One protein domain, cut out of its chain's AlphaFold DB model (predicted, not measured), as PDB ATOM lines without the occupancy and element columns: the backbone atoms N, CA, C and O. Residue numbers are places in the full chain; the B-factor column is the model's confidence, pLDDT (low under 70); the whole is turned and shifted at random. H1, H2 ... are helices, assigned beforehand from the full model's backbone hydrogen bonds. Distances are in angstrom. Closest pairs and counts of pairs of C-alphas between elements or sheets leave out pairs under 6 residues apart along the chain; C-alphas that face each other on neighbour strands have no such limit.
ATOM      1  N   ARG A  98      21.678  -3.752 -14.261       90.12
ATOM      2  CA  ARG A  98      20.309  -3.774 -14.813       90.12
ATOM      3  C   ARG A  98      20.211  -4.619 -16.078       90.12
ATOM      4  O   ARG A  98      19.213  -5.316 -16.268       90.12
ATOM      5  N   GLU A  99      21.214  -4.556 -16.943       92.19
ATOM      6  CA  GLU A  99      21.258  -5.361 -18.160       92.19
ATOM      7  C   GLU A  99      21.411  -6.853 -17.848       92.19
ATOM      8  O   GLU A  99      20.616  -7.651 -18.347       92.19
ATOM      9  N   ARG A 100      22.311  -7.216 -16.922       92.62
ATOM     10  CA  ARG A 100      22.458  -8.600 -16.438       92.62
ATOM     11  C   ARG A 100      21.152  -9.155 -15.874       92.62
ATOM     12  O   ARG A 100      20.741 -10.248 -16.256       92.62
ATOM     13  N   LEU A 101      20.445  -8.387 -15.042       93.69
ATOM     14  CA  LEU A 101      19.150  -8.803 -14.489       93.69
ATOM     15  C   LEU A 101      18.076  -8.978 -15.578       93.69
ATOM     16  O   LEU A 101      17.271  -9.914 -15.523       93.69
ATOM     17  N   ARG A 102      18.054  -8.109 -16.599       94.38
ATOM     18  CA  ARG A 102      17.148  -8.255 -17.753       94.38
ATOM     19  C   ARG A 102      17.469  -9.508 -18.557       94.38
ATOM     20  O   ARG A 102      16.548 -10.217 -18.967       94.38
ATOM     21  N   GLU A 103      18.746  -9.777 -18.795       96.12
ATOM     22  CA  GLU A 103      19.189 -10.958 -19.524       96.12
ATOM     23  C   GLU A 103      18.856 -12.242 -18.759       96.12
ATOM     24  O   GLU A 103      18.280 -13.173 -19.323       96.12
ATOM     25  N   GLU A 104      19.116 -12.271 -17.453       94.62
ATOM     26  CA  GLU A 104      18.793 -13.408 -16.600       94.62
ATOM     27  C   GLU A 104      17.278 -13.661 -16.544       94.62
ATOM     28  O   GLU A 104      16.822 -14.799 -16.676       94.62
ATOM     29  N   SER A 105      16.472 -12.599 -16.461       95.88
ATOM     30  CA  SER A 105      15.011 -12.691 -16.551       95.88
ATOM     31  C   SER A 105      14.548 -13.277 -17.894       95.88
ATOM     32  O   SER A 105      13.702 -14.180 -17.925       95.88
ATOM     33  N   ARG A 106      15.146 -12.847 -19.018       94.31
ATOM     34  CA  ARG A 106      14.880 -13.430 -20.348       94.31
ATOM     35  C   ARG A 106      15.247 -14.915 -20.391       94.31
ATOM     36  O   ARG A 106      14.439 -15.711 -20.875       94.31
ATOM     37  N   LYS A 107      16.406 -15.300 -19.844       95.31
ATOM     38  CA  LYS A 107      16.862 -16.699 -19.763       95.31
ATOM     39  C   LYS A 107      15.889 -17.558 -18.954       95.31
ATOM     40  O   LYS A 107      15.402 -18.564 -19.467       95.31
ATOM     41  N   ARG A 108      15.514 -17.122 -17.746       92.88
ATOM     42  CA  ARG A 108      14.538 -17.823 -16.887       92.88
ATOM     43  C   ARG A 108      13.179 -17.974 -17.575       92.88
ATOM     44  O   ARG A 108      12.582 -19.047 -17.537       92.88
ATOM     45  N   LYS A 109      12.694 -16.928 -18.254       94.00
ATOM     46  CA  LYS A 109      11.426 -16.969 -19.001       94.00
ATOM     47  C   LYS A 109      11.475 -17.947 -20.176       94.00
ATOM     48  O   LYS A 109      10.494 -18.649 -20.408       94.00
ATOM     49  N   ASN A 110      12.586 -17.995 -20.907       92.25
ATOM     50  CA  ASN A 110      12.762 -18.944 -22.005       92.25
ATOM     51  C   ASN A 110      12.839 -20.383 -21.494       92.25
ATOM     52  O   ASN A 110      12.106 -21.218 -22.015       92.25
ATOM     53  N   LYS A 111      13.607 -20.639 -20.428       94.06
ATOM     54  CA  LYS A 111      13.694 -21.956 -19.781       94.06
ATOM     55  C   LYS A 111      12.320 -22.465 -19.326       94.06
ATOM     56  O   LYS A 111      11.903 -23.549 -19.708       94.06
ATOM     57  N   ARG A 112      11.537 -21.629 -18.634       93.19
ATOM     58  CA  ARG A 112      10.163 -21.994 -18.231       93.19
ATOM     59  C   ARG A 112       9.253 -22.301 -19.423       93.19
ATOM     60  O   ARG A 112       8.364 -23.140 -19.334       93.19
ATOM     61  N   ARG A 113       9.429 -21.594 -20.545       89.06
ATOM     62  CA  ARG A 113       8.647 -21.831 -21.767       89.06
ATOM     63  C   ARG A 113       9.031 -23.137 -22.454       89.06
ATOM     64  O   ARG A 113       8.139 -23.771 -23.009       89.06
ATOM     65  N   THR A 114      10.310 -23.504 -22.463       89.31
ATOM     66  CA  THR A 114      10.769 -24.775 -23.037       89.31
ATOM     67  C   THR A 114      10.331 -25.941 -22.167       89.31
ATOM     68  O   THR A 114       9.659 -26.822 -22.683       89.31
ATOM     69  N   GLU A 115      10.541 -25.869 -20.851       90.56
ATOM     70  CA  GLU A 115      10.090 -26.895 -19.900       90.56
ATOM     71  C   GLU A 115       8.580 -27.128 -20.004       90.56
ATOM     72  O   GLU A 115       8.140 -28.260 -20.168       90.56
ATOM     73  N   LYS A 116       7.771 -26.056 -20.037       88.56
ATOM     74  CA  LYS A 116       6.312 -26.165 -20.211       88.56
ATOM     75  C   LYS A 116       5.911 -26.802 -21.547       88.56
ATOM     76  O   LYS A 116       4.866 -27.440 -21.636       88.56
ATOM     77  N   ARG A 117       6.692 -26.586 -22.609       81.62
ATOM     78  CA  ARG A 117       6.450 -27.224 -23.912       81.62
ATOM     79  C   ARG A 117       6.856 -28.686 -23.892       81.62
ATOM     80  O   ARG A 117       6.166 -29.489 -24.500       81.62
ATOM     81  N   GLU A 118       7.947 -29.030 -23.225       86.12
ATOM     82  CA  GLU A 118       8.433 -30.404 -23.113       86.12
ATOM     83  C   GLU A 118       7.485 -31.250 -22.266       86.12
ATOM     84  O   GLU A 118       7.081 -32.324 -22.715       86.12
ATOM     85  N   SER A 119       7.030 -30.707 -21.134       86.06
ATOM     86  CA  SER A 119       6.090 -31.344 -20.210       86.06
ATOM     87  C   SER A 119       4.639 -31.374 -20.705       86.06
ATOM     88  O   SER A 119       3.782 -31.952 -20.043       86.06
ATOM     89  N   ALA A 120       4.324 -30.722 -21.829       89.19
ATOM     90  CA  ALA A 120       2.980 -30.751 -22.395       89.19
ATOM     91  C   ALA A 120       2.650 -32.135 -22.973       89.19
ATOM     92  O   ALA A 120       3.499 -32.780 -23.606       89.19
ATOM     93  N   THR A 121       1.392 -32.546 -22.813       92.12
ATOM     94  CA  THR A 121       0.847 -33.740 -23.466       92.12
ATOM     95  C   THR A 121       0.954 -33.620 -24.988       92.12
ATOM     96  O   THR A 121       1.056 -32.521 -25.547       92.12
ATOM     97  N   THR A 122       0.966 -34.760 -25.677       91.19
ATOM     98  CA  THR A 122       1.003 -34.820 -27.148       91.19
ATOM     99  C   THR A 122      -0.171 -34.067 -27.767       91.19
ATOM    100  O   THR A 122       0.042 -33.247 -28.657       91.19
ATOM    101  N   GLU A 123      -1.373 -34.247 -27.221       90.25
ATOM    102  CA  GLU A 123      -2.593 -33.546 -27.640       90.25
ATOM    103  C   GLU A 123      -2.449 -32.025 -27.527       90.25
ATOM    104  O   GLU A 123      -2.724 -31.293 -28.475       90.25
ATOM    105  N   HIS A 124      -1.928 -31.527 -26.400       88.25
ATOM    106  CA  HIS A 124      -1.748 -30.089 -26.217       88.25
ATOM    107  C   HIS A 124      -0.661 -29.517 -27.142       88.25
ATOM    108  O   HIS A 124      -0.773 -28.395 -27.642       88.25
ATOM    109  N   LYS A 125       0.400 -30.287 -27.425       90.00
ATOM    110  CA  LYS A 125       1.418 -29.913 -28.425       90.00
ATOM    111  C   LYS A 125       0.805 -29.799 -29.822       90.00
ATOM    112  O   LYS A 125       1.131 -28.862 -30.556       90.00
ATOM    113  N   GLU A 126      -0.073 -30.728 -30.179       91.75
ATOM    114  CA  GLU A 126      -0.775 -30.730 -31.458       91.75
ATOM    115  C   GLU A 126      -1.762 -29.564 -31.569       91.75
ATOM    116  O   GLU A 126      -1.741 -28.840 -32.565       91.75
ATOM    117  N   GLU A 127      -2.516 -29.276 -30.511       91.56
ATOM    118  CA  GLU A 127      -3.395 -28.110 -30.435       91.56
ATOM    119  C   GLU A 127      -2.618 -26.803 -30.657       91.56
ATOM    120  O   GLU A 127      -2.979 -25.980 -31.504       91.56
ATOM    121  N   LEU A 128      -1.490 -26.620 -29.961       88.94
ATOM    122  CA  LEU A 128      -0.630 -25.445 -30.132       88.94
ATOM    123  C   LEU A 128      -0.084 -25.336 -31.562       88.94
ATOM    124  O   LEU A 128       0.000 -24.230 -32.112       88.94
ATOM    125  N   ARG A 129       0.272 -26.466 -32.183       90.38
ATOM    126  CA  ARG A 129       0.705 -26.516 -33.584       90.38
ATOM    127  C   ARG A 129      -0.428 -26.099 -34.521       90.38
ATOM    128  O   ARG A 129      -0.201 -25.258 -35.393       90.38
ATOM    129  N   MET A 130      -1.638 -26.625 -34.331       94.00
ATOM    130  CA  MET A 130      -2.816 -26.255 -35.119       94.00
ATOM    131  C   MET A 130      -3.147 -24.768 -34.973       94.00
ATOM    132  O   MET A 130      -3.294 -24.070 -35.978       94.00
ATOM    133  N   GLN A 131      -3.169 -24.241 -33.745       93.88
ATOM    134  CA  GLN A 131      -3.378 -22.813 -33.498       93.88
ATOM    135  C   GLN A 131      -2.313 -21.954 -34.195       93.88
ATOM    136  O   GLN A 131      -2.634 -20.908 -34.770       93.88
ATOM    137  N   GLY A 132      -1.049 -22.388 -34.182       92.19
ATOM    138  CA  GLY A 132       0.036 -21.742 -34.920       92.19
ATOM    139  C   GLY A 132      -0.245 -21.673 -36.423       92.19
ATOM    140  O   GLY A 132      -0.150 -20.597 -37.020       92.19
ATOM    141  N   SER A 133      -0.663 -22.790 -37.018       92.94
ATOM    142  CA  SER A 133      -1.031 -22.878 -38.436       92.94
ATOM    143  C   SER A 133      -2.216 -21.974 -38.789       92.94
ATOM    144  O   SER A 133      -2.145 -21.228 -39.766       92.94
ATOM    145  N   ILE A 134      -3.269 -21.957 -37.965       93.19
ATOM    146  CA  ILE A 134      -4.445 -21.094 -38.163       93.19
ATOM    147  C   ILE A 134      -4.044 -19.615 -38.121       93.19
ATOM    148  O   ILE A 134      -4.445 -18.834 -38.987       93.19
ATOM    149  N   ARG A 135      -3.207 -19.213 -37.154       94.00
ATOM    150  CA  ARG A 135      -2.700 -17.832 -37.063       94.00
ATOM    151  C   ARG A 135      -1.889 -17.447 -38.298       94.00
ATOM    152  O   ARG A 135      -2.081 -16.353 -38.827       94.00
ATOM    153  N   GLN A 136      -1.016 -18.335 -38.778       87.62
ATOM    154  CA  GLN A 136      -0.245 -18.096 -39.999       87.62
ATOM    155  C   GLN A 136      -1.148 -17.968 -41.226       87.62
ATOM    156  O   GLN A 136      -0.950 -17.059 -42.033       87.62
ATOM    157  N   LEU A 137      -2.156 -18.832 -41.361       90.06
ATOM    158  CA  LEU A 137      -3.120 -18.755 -42.452       90.06
ATOM    159  C   LEU A 137      -3.878 -17.424 -42.416       90.06
ATOM    160  O   LEU A 137      -3.885 -16.714 -43.419       90.06
ATOM    161  N   LYS A 138      -4.413 -17.038 -41.249       91.81
ATOM    162  CA  LYS A 138      -5.115 -15.760 -41.045       91.81
ATOM    163  C   LYS A 138      -4.231 -14.557 -41.379       91.81
ATOM    164  O   LYS A 138      -4.685 -13.593 -41.987       91.81
ATOM    165  N   TYR A 139      -2.950 -14.605 -41.017       88.81
ATOM    166  CA  TYR A 139      -1.997 -13.569 -41.406       88.81
ATOM    167  C   TYR A 139      -1.824 -13.500 -42.930       88.81
ATOM    168  O   TYR A 139      -1.924 -12.419 -43.510       88.81
ATOM    169  N   ARG A 140      -1.610 -14.642 -43.598       84.31
ATOM    170  CA  ARG A 140      -1.423 -14.708 -45.058       84.31
ATOM    171  C   ARG A 140      -2.656 -14.225 -45.819       84.31
ATOM    172  O   ARG A 140      -2.507 -13.502 -46.804       84.31
ATOM    173  N   THR A 141      -3.855 -14.598 -45.375       84.00
ATOM    174  CA  THR A 141      -5.113 -14.160 -45.995       84.00
ATOM    175  C   THR A 141      -5.321 -12.662 -45.814       84.00
ATOM    176  O   THR A 141      -5.550 -11.971 -46.804       84.00
ATOM    177  N   ASN A 142      -5.139 -12.138 -44.598       84.31
ATOM    178  CA  ASN A 142      -5.244 -10.706 -44.322       84.31
ATOM    179  C   ASN A 142      -4.218  -9.895 -45.126       84.31
ATOM    180  O   ASN A 142      -4.546  -8.850 -45.683       84.31
ATOM    181  N   LEU A 143      -2.979 -10.380 -45.227       80.94
ATOM    182  CA  LEU A 143      -1.936  -9.721 -46.010       80.94
ATOM    183  C   LEU A 143      -2.284  -9.696 -47.503       80.94
ATOM    184  O   LEU A 143      -2.107  -8.665 -48.152       80.94
ATOM    185  N   LYS A 144      -2.844 -10.792 -48.034       81.12
ATOM    186  CA  LYS A 144      -3.342 -10.860 -49.415       81.12
ATOM    187  C   LYS A 144      -4.531  -9.937 -49.651       81.12
ATOM    188  O   LYS A 144      -4.596  -9.318 -50.706       81.12
ATOM    189  N   GLN A 145      -5.447  -9.814 -48.695       78.00
ATOM    190  CA  GLN A 145      -6.565  -8.873 -48.792       78.00
ATOM    191  C   GLN A 145      -6.078  -7.418 -48.803       78.00
ATOM    192  O   GLN A 145      -6.518  -6.647 -49.648       78.00
ATOM    193  N   LYS A 146      -5.132  -7.061 -47.924       73.50
ATOM    194  CA  LYS A 146      -4.597  -5.693 -47.816       73.50
ATOM    195  C   LYS A 146      -3.743  -5.280 -49.011       73.50
ATOM    196  O   LYS A 146      -3.896  -4.184 -49.529       73.50
ATOM    197  N   THR A 147      -2.818  -6.142 -49.427       73.12
ATOM    198  CA  THR A 147      -1.838  -5.802 -50.474       73.12
ATOM    199  C   THR A 147      -2.303  -6.207 -51.871       73.12
ATOM    200  O   THR A 147      -1.776  -5.723 -52.867       73.12
ATOM    201  N   GLY A 148      -3.287  -7.105 -51.967       72.38
ATOM    202  CA  GLY A 148      -3.657  -7.777 -53.210       72.38
ATOM    203  C   GLY A 148      -2.720  -8.930 -53.587       72.38
ATOM    204  O   GLY A 148      -2.990  -9.606 -54.580       72.38
TER     205      GLY A 148
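This is residues 98 to 148 of the 195 residues of an uncharacterized protein of Meira miltonrushii (UniProt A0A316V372). Two long straight helices, H1 and then H2, make an open V, with the corner at the tight link between them and the two arms wide apart at their far ends. The V is flat, spanning 45 by 33 by 6 A. The printed part has 51 residues with two named helices and no named strand, all helix by class, and it is extended, with a radius of gyration of the C-alphas of 16.7 A.

Start with H1, residues 98 to 118, and go on to H2, residues 122 to 147. They are close but not clearly touching: their closest C-alphas, of Arg 117 and Lys 125, are 7.3 A apart. They run opposite ways at a steep tilt of 65 degrees. In H1 and H2, every O i to N i+4 pair is within hydrogen-bond range.

Find C-alpha 98 at (20.309, -3.774, -14.813); from there H1 runs 30.3 A to C-alpha 118. H2 begins at C-alpha 122, at (1.003, -34.820, -27.148), and runs 37.3 A to C-alpha 147 at (-1.838, -5.802, -50.474).

The two C-alphas farthest apart, of Arg 98 and Gly 148, are 45.4 A apart. The printed part has no cut, and no printed residue is under 70 in pLDDT.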